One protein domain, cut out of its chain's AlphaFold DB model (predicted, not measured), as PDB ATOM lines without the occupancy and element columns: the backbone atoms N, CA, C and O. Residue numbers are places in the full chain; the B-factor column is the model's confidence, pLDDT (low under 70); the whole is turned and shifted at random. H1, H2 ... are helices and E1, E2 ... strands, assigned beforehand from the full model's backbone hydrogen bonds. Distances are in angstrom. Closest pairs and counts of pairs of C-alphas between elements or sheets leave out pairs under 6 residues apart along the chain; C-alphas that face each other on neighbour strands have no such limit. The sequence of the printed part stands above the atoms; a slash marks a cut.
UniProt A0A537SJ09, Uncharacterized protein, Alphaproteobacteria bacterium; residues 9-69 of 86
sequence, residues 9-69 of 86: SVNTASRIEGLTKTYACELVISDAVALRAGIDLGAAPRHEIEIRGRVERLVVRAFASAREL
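This is residues 9 to 69 of the 86 residues of an uncharacterized protein of Alphaproteobacteria bacterium (UniProt A0A537SJ09). A small, twisted wall of three strands has E3 in its middle, with E1 and E2 beside it; helix H1 packs over one face at E1, and helix H3 is on the opposite face, set beside the strands. The short H2 only grazes the sheet, and the loop of the hairpin E2 and E3 reaches out to one end of the longest axis. The printed part has 61 residues, with three named helices and three named strands in the order H1 H2 E1 H3 E2 E3; the sheet order is E1 - E3 - E2, all antiparallel, and the class is mixed, helices and strands. The whole is compact, with a radius of gyration of the C-alphas of 11.1 A, and its C-alphas span 31 by 25 by 19 A.

H1, residues 9 to 17, begins at C-alpha 9 (5.073, 16.005, -34.957) and is 12.0 A long. H2 is residues 19 to 22, 4.8 A. E1, residues 27 to 30, measures 10.4 A and is followed at once by H3, residues 31 to 37, 9.8 A. E2, residues 46 to 49, begins at C-alpha 46 (5.558, 0.276, -23.606) and is 9.8 A long. E3, residues 58 to 63, is the longest strand at 16.4 A and ends at C-alpha 63 (-2.834, -1.021, -28.622).

The sheet is only just strongly twisted, with C-alphas up to 4.1 A off its best plane. E1 and E3 are antiparallel at 153 degrees, with N 61 and O 29 at 2.8 A and N 29 and O 61 at 3.0 A, within hydrogen-bond range. E3 and E2, a hairpin, are antiparallel at 137 degrees, with N 47 and O 60 at 2.9 A. E1 and E2 are edge strands and are apart. H1 is on the sheet at a height of 9.2 A, over E1 and slantwise to the strands, at 36 degrees to E1 on the local plane; their closest C-alphas, of Glu 17 and Val 28, are 6.4 A apart. H2 only grazes the sheet with residues 19 to 21; the closest C-alphas of H2 and E1, of Thr 20 and Leu 27, are 6.2 A apart. H3 is on the opposite face from H1, at a height of 6.2 A and over none of the strands; its closest C-alpha pair with E3 is Asp 31 and Val 60, 5.8 A. E1, H3 and E2 form a split strand-helix-strand unit, two strands running the same way with E3 between them, and its crossover is right-handed. H1 and H2 meet only through their link, and H3 is apart from both. In H1 and H3 every O i to N i+4 pair is within hydrogen-bond range; H2 is too short for such a pair.

The C-alphas farthest apart, of Val 55 and Arg 67, are 32.1 A apart. The printed part has no cut and no long link. Its mean pLDDT is 92.0, and no printed residue is under 70.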
ATOM      1  N   SER A   9       6.192  16.819 -35.437       90.25
ATOM      2  CA  SER A   9       5.073  16.005 -34.957       90.25
ATOM      3  C   SER A   9       4.461  15.160 -36.074       90.25
ATOM      4  O   SER A   9       4.248  13.969 -35.861       90.25
ATOM      5  N   VAL A  10       4.246  15.724 -37.270       92.75
ATOM      6  CA  VAL A  10       3.730  14.958 -38.421       92.75
ATOM      7  C   VAL A  10       4.769  13.963 -38.942       92.75
ATOM      8  O   VAL A  10       4.427  12.811 -39.205       92.75
ATOM      9  N   ASN A  11       6.049  14.349 -38.970       90.94
ATOM     10  CA  ASN A  11       7.145  13.434 -39.307       90.94
ATOM     11  C   ASN A  11       7.245  12.267 -38.312       90.94
ATOM     12  O   ASN A  11       7.453  11.124 -38.708       90.94
ATOM     13  N   THR A  12       7.096  12.539 -37.015       91.88
ATOM     14  CA  THR A  12       7.137  11.519 -35.958       91.88
ATOM     15  C   THR A  12       5.929  10.591 -36.051       91.88
ATOM     16  O   THR A  12       6.104   9.378 -36.010       91.88
ATOM     17  N   ALA A  13       4.728  11.144 -36.241       94.06
ATOM     18  CA  ALA A  13       3.495  10.374 -36.385       94.06
ATOM     19  C   ALA A  13       3.577   9.382 -37.555       94.06
ATOM     20  O   ALA A  13       3.307   8.201 -37.368       94.06
ATOM     21  N   SER A  14       4.043   9.830 -38.728       92.81
ATOM     22  CA  SER A  14       4.224   8.950 -39.893       92.81
ATOM     23  C   SER A  14       5.212   7.811 -39.628       92.81
ATOM     24  O   SER A  14       5.034   6.710 -40.138       92.81
ATOM     25  N   ARG A  15       6.251   8.044 -38.821       91.44
ATOM     26  CA  ARG A  15       7.236   7.003 -38.497       91.44
ATOM     27  C   ARG A  15       6.687   5.966 -37.526       91.44
ATOM     28  O   ARG A  15       6.937   4.782 -37.721       91.44
ATOM     29  N   ILE A  16       5.970   6.401 -36.490       95.06
ATOM     30  CA  ILE A  16       5.405   5.473 -35.502       95.06
ATOM     31  C   ILE A  16       4.162   4.751 -36.030       95.06
ATOM     32  O   ILE A  16       3.885   3.650 -35.571       95.06
ATOM     33  N   GLU A  17       3.458   5.310 -37.020       96.00
ATOM     34  CA  GLU A  17       2.373   4.615 -37.727       96.00
ATOM     35  C   GLU A  17       2.864   3.295 -38.322       96.00
ATOM     36  O   GLU A  17       2.221   2.270 -38.121       96.00
ATOM     37  N   GLY A  18       4.053   3.269 -38.932       95.06
ATOM     38  CA  GLY A  18       4.623   2.040 -39.485       95.06
ATOM     39  C   GLY A  18       4.834   0.918 -38.457       95.06
ATOM     40  O   GLY A  18       4.827  -0.256 -38.828       95.06
ATOM     41  N   LEU A  19       4.960   1.249 -37.166       95.81
ATOM     42  CA  LEU A  19       5.122   0.267 -36.088       95.81
ATOM     43  C   LEU A  19       3.851  -0.540 -35.815       95.81
ATOM     44  O   LEU A  19       3.945  -1.623 -35.243       95.81
ATOM     45  N   THR A  20       2.685  -0.066 -36.261       97.12
ATOM     46  CA  THR A  20       1.426  -0.832 -36.190       97.12
ATOM     47  C   THR A  20       1.557  -2.195 -36.867       97.12
ATOM     48  O   THR A  20       1.096  -3.206 -36.343       97.12
ATOM     49  N   LYS A  21       2.290  -2.256 -37.985       96.38
ATOM     50  CA  LYS A  21       2.599  -3.508 -38.687       96.38
ATOM     51  C   LYS A  21       3.558  -4.380 -37.889       96.38
ATOM     52  O   LYS A  21       3.339  -5.578 -37.771       96.38
ATOM     53  N   THR A  22       4.612  -3.782 -37.335       95.38
ATOM     54  CA  THR A  22       5.623  -4.492 -36.537       95.38
ATOM     55  C   THR A  22       5.026  -5.113 -35.279       95.38
ATOM     56  O   THR A  22       5.393  -6.228 -34.918       95.38
ATOM     57  N   TYR A  23       4.105  -4.409 -34.624       95.69
ATOM     58  CA  TYR A  23       3.472  -4.847 -33.381       95.69
ATOM     59  C   TYR A  23       2.109  -5.517 -33.590       95.69
ATOM     60  O   TYR A  23       1.462  -5.855 -32.603       95.69
ATOM     61  N   ALA A  24       1.684  -5.716 -34.844       96.94
ATOM     62  CA  ALA A  24       0.390  -6.296 -35.210       96.94
ATOM     63  C   ALA A  24      -0.787  -5.671 -34.430       96.94
ATOM     64  O   ALA A  24      -1.564  -6.369 -33.781       96.94
ATOM     65  N   CYS A  25      -0.887  -4.340 -34.462       97.12
ATOM     66  CA  CYS A  25      -1.804  -3.570 -33.626       97.12
ATOM     67  C   CYS A  25      -2.514  -2.454 -34.416       97.12
ATOM     68  O   CYS A  25      -2.040  -2.038 -35.473       97.12
ATOM     69  N   GLU A  26      -3.657  -1.969 -33.926       97.75
ATOM     70  CA  GLU A  26      -4.440  -0.915 -34.595       97.75
ATOM     71  C   GLU A  26      -3.891   0.498 -34.349       97.75
ATOM     72  O   GLU A  26      -4.092   1.390 -35.174       97.75
ATOM     73  N   LEU A  27      -3.234   0.732 -33.207       96.88
ATOM     74  CA  LEU A  27      -2.847   2.076 -32.785       96.88
ATOM     75  C   LEU A  27      -1.501   2.095 -32.062       96.88
ATOM     76  O   LEU A  27      -1.246   1.315 -31.146       96.88
ATOM     77  N   VAL A  28      -0.685   3.090 -32.410       97.06
ATOM     78  CA  VAL A  28       0.515   3.472 -31.666       97.06
ATOM     79  C   VAL A  28       0.466   4.970 -31.379       97.06
ATOM     80  O   VAL A  28       0.284   5.776 -32.293       97.06
ATOM     81  N   ILE A  29       0.659   5.359 -30.120       96.25
ATOM     82  CA  ILE A  29       0.810   6.767 -29.715       96.25
ATOM     83  C   ILE A  29       2.087   6.951 -28.904       96.25
ATOM     84  O   ILE A  29       2.569   6.016 -28.273       96.25
ATOM     85  N   SER A  30       2.645   8.159 -28.895       95.44
ATOM     86  CA  SER A  30       3.750   8.476 -27.990       95.44
ATOM     87  C   SER A  30       3.248   8.804 -26.585       95.44
ATOM     88  O   SER A  30       2.153   9.351 -26.422       95.44
ATOM     89  N   ASP A  31       4.081   8.579 -25.567       93.50
ATOM     90  CA  ASP A  31       3.777   9.016 -24.190       93.50
ATOM     91  C   ASP A  31       3.528  10.535 -24.122       93.50
ATOM     92  O   ASP A  31       2.697  11.022 -23.358       93.50
ATOM     93  N   ALA A  32       4.190  11.302 -24.994       92.31
ATOM     94  CA  ALA A  32       4.001  12.742 -25.128       92.31
ATOM     95  C   ALA A  32       2.563  13.138 -25.527       92.31
ATOM     96  O   ALA A  32       2.118  14.231 -25.158       92.31
ATOM     97  N   VAL A  33       1.856  12.288 -26.283       94.06
ATOM     98  CA  VAL A  33       0.435  12.471 -26.621       94.06
ATOM     99  C   VAL A  33      -0.434  12.147 -25.412       94.06
ATOM    100  O   VAL A  33      -1.301  12.947 -25.072       94.06
ATOM    101  N   ALA A  34      -0.161  11.032 -24.731       92.12
ATOM    102  CA  ALA A  34      -0.898  10.613 -23.540       92.12
ATOM    103  C   ALA A  34      -0.873  11.685 -22.440       92.12
ATOM    104  O   ALA A  34      -1.917  12.108 -21.940       92.12
ATOM    105  N   LEU A  35       0.323  12.210 -22.160       90.62
ATOM    106  CA  LEU A  35       0.548  13.273 -21.184       90.62
ATOM    107  C   LEU A  35      -0.252  14.539 -21.520       90.62
ATOM    108  O   LEU A  35      -0.912  15.107 -20.656       90.62
ATOM    109  N   ARG A  36      -0.223  14.977 -22.786       89.94
ATOM    110  CA  ARG A  36      -0.950  16.178 -23.239       89.94
ATOM    111  C   ARG A  36      -2.462  15.988 -23.241       89.94
ATOM    112  O   ARG A  36      -3.192  16.953 -23.032       89.94
ATOM    113  N   ALA A  37      -2.922  14.768 -23.494       89.81
ATOM    114  CA  ALA A  37      -4.331  14.414 -23.441       89.81
ATOM    115  C   ALA A  37      -4.839  14.212 -22.002       89.81
ATOM    116  O   ALA A  37      -6.050  14.128 -21.805       89.81
ATOM    117  N   GLY A  38      -3.942  14.156 -21.010       89.38
ATOM    118  CA  GLY A  38      -4.298  13.893 -19.617       89.38
ATOM    119  C   GLY A  38      -4.885  12.496 -19.419       89.38
ATOM    120  O   GLY A  38      -5.760  12.323 -18.574       89.38
ATOM    121  N   ILE A  39      -4.448  11.521 -20.224       88.75
ATOM    122  CA  ILE A  39      -4.924  10.139 -20.145       88.75
ATOM    123  C   ILE A  39      -3.888   9.246 -19.486       88.75
ATOM    124  O   ILE A  39      -2.709   9.270 -19.842       88.75
ATOM    125  N   ASP A  40      -4.359   8.426 -18.555       88.69
ATOM    126  CA  ASP A  40      -3.594   7.302 -18.046       88.69
ATOM    127  C   ASP A  40      -3.792   6.103 -18.977       88.69
ATOM    128  O   ASP A  40      -4.916   5.700 -19.276       88.69
ATOM    129  N   LEU A  41      -2.683   5.556 -19.464       89.31
ATOM    130  CA  LEU A  41      -2.662   4.401 -20.360       89.31
ATOM    131  C   LEU A  41      -2.431   3.086 -19.604       89.31
ATOM    132  O   LEU A  41      -2.292   2.033 -20.234       89.31
ATOM    133  N   GLY A  42      -2.344   3.141 -18.271       85.94
ATOM    134  CA  GLY A  42      -2.169   1.987 -17.403       85.94
ATOM    135  C   GLY A  42      -1.023   1.093 -17.870       85.94
ATOM    136  O   GLY A  42       0.089   1.560 -18.133       85.94
ATOM    137  N   ALA A  43      -1.318  -0.196 -18.033       86.25
ATOM    138  CA  ALA A  43      -0.358  -1.230 -18.409       86.25
ATOM    139  C   ALA A  43      -0.209  -1.458 -19.928       86.25
ATOM    140  O   ALA A  43       0.356  -2.478 -20.321       86.25
ATOM    141  N   ALA A  44      -0.683  -0.548 -20.792       91.12
ATOM    142  CA  ALA A  44      -0.519  -0.705 -22.243       91.12
ATOM    143  C   ALA A  44       0.959  -0.978 -22.621       91.12
ATOM    144  O   ALA A  44       1.848  -0.344 -22.038       91.12
ATOM    145  N   PRO A  45       1.263  -1.878 -23.570       94.06
ATOM    146  CA  PRO A  45       2.635  -2.207 -23.955       94.06
ATOM    147  C   PRO A  45       3.492  -0.966 -24.220       94.06
ATOM    148  O   PRO A  45       3.127  -0.110 -25.025       94.06
ATOM    149  N   ARG A  46       4.614  -0.844 -23.501       95.44
ATOM    150  CA  ARG A  46       5.558   0.276 -23.606       95.44
ATOM    151  C   ARG A  46       6.769  -0.146 -24.423       95.44
ATOM    152  O   ARG A  46       7.438  -1.116 -24.074       95.44
ATOM    153  N   HIS A  47       7.089   0.630 -25.450       95.25
ATOM    154  CA  HIS A  47       8.252   0.405 -26.299       95.25
ATOM    155  C   HIS A  47       9.107   1.667 -26.365       95.25
ATOM    156  O   HIS A  47       8.602   2.760 -26.608       95.25
ATOM    157  N   GLU A  48      10.412   1.511 -26.164       95.25
ATOM    158  CA  GLU A  48      11.390   2.552 -26.464       95.25
ATOM    159  C   GLU A  48      11.929   2.335 -27.869       95.25
ATOM    160  O   GLU A  48      12.441   1.261 -28.186       95.25
ATOM    161  N   ILE A  49      11.800   3.356 -28.707       93.19
ATOM    162  CA  ILE A  49      12.205   3.306 -30.105       93.19
ATOM    163  C   ILE A  49      13.182   4.429 -30.423       93.19
ATOM    164  O   ILE A  49      13.136   5.529 -29.862       93.19
ATOM    165  N   GLU A  50      14.045   4.159 -31.391       90.31
ATOM    166  CA  GLU A  50      14.907   5.164 -31.989       90.31
ATOM    167  C   GLU A  50      14.242   5.705 -33.249       90.31
ATOM    168  O   GLU A  50      13.782   4.957 -34.114       90.31
ATOM    169  N   ILE A  51      14.185   7.030 -33.360       83.00
ATOM    170  CA  ILE A  51      13.672   7.696 -34.548       83.00
ATOM    171  C   ILE A  51      14.823   8.381 -35.260       83.00
ATOM    172  O   ILE A  51      15.477   9.269 -34.720       83.00
ATOM    173  N   ARG A  52      15.031   8.001 -36.524       79.06
ATOM    174  CA  ARG A  52      16.028   8.634 -37.388       79.06
ATOM    175  C   ARG A  52      15.809  10.150 -37.426       79.06
ATOM    176  O   ARG A  52      14.746  10.608 -37.843       79.06
ATOM    177  N   GLY A  53      16.840  10.903 -37.044       78.62
ATOM    178  CA  GLY A  53      16.808  12.367 -36.980       78.62
ATOM    179  C   GLY A  53      16.433  12.941 -35.610       78.62
ATOM    180  O   GLY A  53      16.379  14.158 -35.477       78.62
ATOM    181  N   ARG A  54      16.203  12.102 -34.592       79.56
ATOM    182  CA  ARG A  54      16.123  12.513 -33.184       79.56
ATOM    183  C   ARG A  54      17.292  11.930 -32.397       79.56
ATOM    184  O   ARG A  54      17.694  10.798 -32.641       79.56
ATOM    185  N   VAL A  55      17.815  12.720 -31.460       73.75
ATOM    186  CA  VAL A  55      18.874  12.292 -30.528       73.75
ATOM    187  C   VAL A  55      18.280  11.482 -29.374       73.75
ATOM    188  O   VAL A  55      18.870  10.506 -28.926       73.75
ATOM    189  N   GLU A  56      17.089  11.860 -28.915       81.12
ATOM    190  CA  GLU A  56      16.409  11.201 -27.802       81.12
ATOM    191  C   GLU A  56      15.530  10.041 -28.279       81.12
ATOM    192  O   GLU A  56      14.845  10.132 -29.306       81.12
ATOM    193  N   ARG A  57      15.514   8.959 -27.491       88.75
ATOM    194  CA  ARG A  57      14.593   7.836 -27.684       88.75
ATOM    195  C   ARG A  57      13.157   8.281 -27.444       88.75
ATOM    196  O   ARG A  57      12.869   9.015 -26.502       88.75
ATOM    197  N   LEU A  58      12.247   7.803 -28.286       93.31
ATOM    198  CA  LEU A  58      10.820   8.046 -28.129       93.31
ATOM    199  C   LEU A  58      10.182   6.851 -27.427       93.31
ATOM    200  O   LEU A  58      10.396   5.708 -27.820       93.31
ATOM    201  N   VAL A  59       9.358   7.121 -26.420       95.44
ATOM    202  CA  VAL A  59       8.506   6.099 -25.814       95.44
ATOM    203  C   VAL A  59       7.158   6.087 -26.520       95.44
ATOM    204  O   VAL A  59       6.516   7.134 -26.667       95.44
ATOM    205  N   VAL A  60       6.732   4.901 -26.947       96.56
ATOM    206  CA  VAL A  60       5.434   4.669 -27.578       96.56
ATOM    207  C   VAL A  60       4.643   3.578 -26.868       96.56
ATOM    208  O   VAL A  60       5.207   2.683 -26.234       96.56
ATOM    209  N   ARG A  61       3.319   3.668 -26.993       97.06
ATOM    210  CA  ARG A  61       2.334   2.737 -26.451       97.06
ATOM    211  C   ARG A  61       1.545   2.127 -27.594       97.06
ATOM    212  O   ARG A  61       1.008   2.873 -28.415       97.06
ATOM    213  N   ALA A  62       1.529   0.802 -27.660       96.88
ATOM    214  CA  ALA A  62       0.855   0.044 -28.709       96.88
ATOM    215  C   ALA A  62      -0.443  -0.572 -28.177       96.88
ATOM    216  O   ALA A  62      -0.463  -1.095 -27.066       96.88
ATOM    217  N   PHE A  63      -1.505  -0.523 -28.978       96.38
ATOM    218  CA  PHE A  63      -2.834  -1.021 -28.622       96.38
ATOM    219  C   PHE A  63      -3.335  -1.942 -29.722       96.38
ATOM    220  O   PHE A  63      -3.407  -1.529 -30.885       96.38
ATOM    221  N   ALA A  64      -3.679  -3.179 -29.358       96.56
ATOM    222  CA  ALA A  64      -4.196  -4.151 -30.311       96.56
ATOM    223  C   ALA A  64      -5.495  -3.633 -30.936       96.56
ATOM    224  O   ALA A  64      -5.646  -3.710 -32.152       96.56
ATOM    225  N   SER A  65      -6.360  -3.015 -30.124       95.75
ATOM    226  CA  SER A  65      -7.521  -2.256 -30.565       95.75
ATOM    227  C   SER A  65      -7.492  -0.805 -30.093       95.75
ATOM    228  O   SER A  65      -7.288  -0.512 -28.915       95.75
ATOM    229  N   ALA A  66      -7.837   0.129 -30.980       93.75
ATOM    230  CA  ALA A  66      -7.973   1.545 -30.623       93.75
ATOM    231  C   ALA A  66      -9.072   1.806 -29.568       93.75
ATOM    232  O   ALA A  66      -9.081   2.856 -28.925       93.75
ATOM    233  N   ARG A  67      -9.992   0.851 -29.366       93.25
ATOM    234  CA  ARG A  67     -11.043   0.908 -28.334       93.25
ATOM    235  C   ARG A  67     -10.511   0.766 -26.907       93.25
ATOM    236  O   ARG A  67     -11.241   1.072 -25.973       93.25
ATOM    237  N   GLU A  68      -9.274   0.306 -26.745       92.06
ATOM    238  CA  GLU A  68      -8.602   0.204 -25.445       92.06
ATOM    239  C   GLU A  68      -8.194   1.576 -24.888       92.06
ATOM    240  O   GLU A  68      -7.863   1.691 -23.708       92.06
ATOM    241  N   LEU A  69      -8.229   2.632 -25.713       90.69
ATOM    242  CA  LEU A  69      -8.006   3.984 -25.224       90.69
ATOM    243  C   LEU A  69      -9.116   4.411 -24.253       90.69
ATOM    244  O   LEU A  69     -10.303   4.237 -24.547       90.69
TER     245      LEU A  69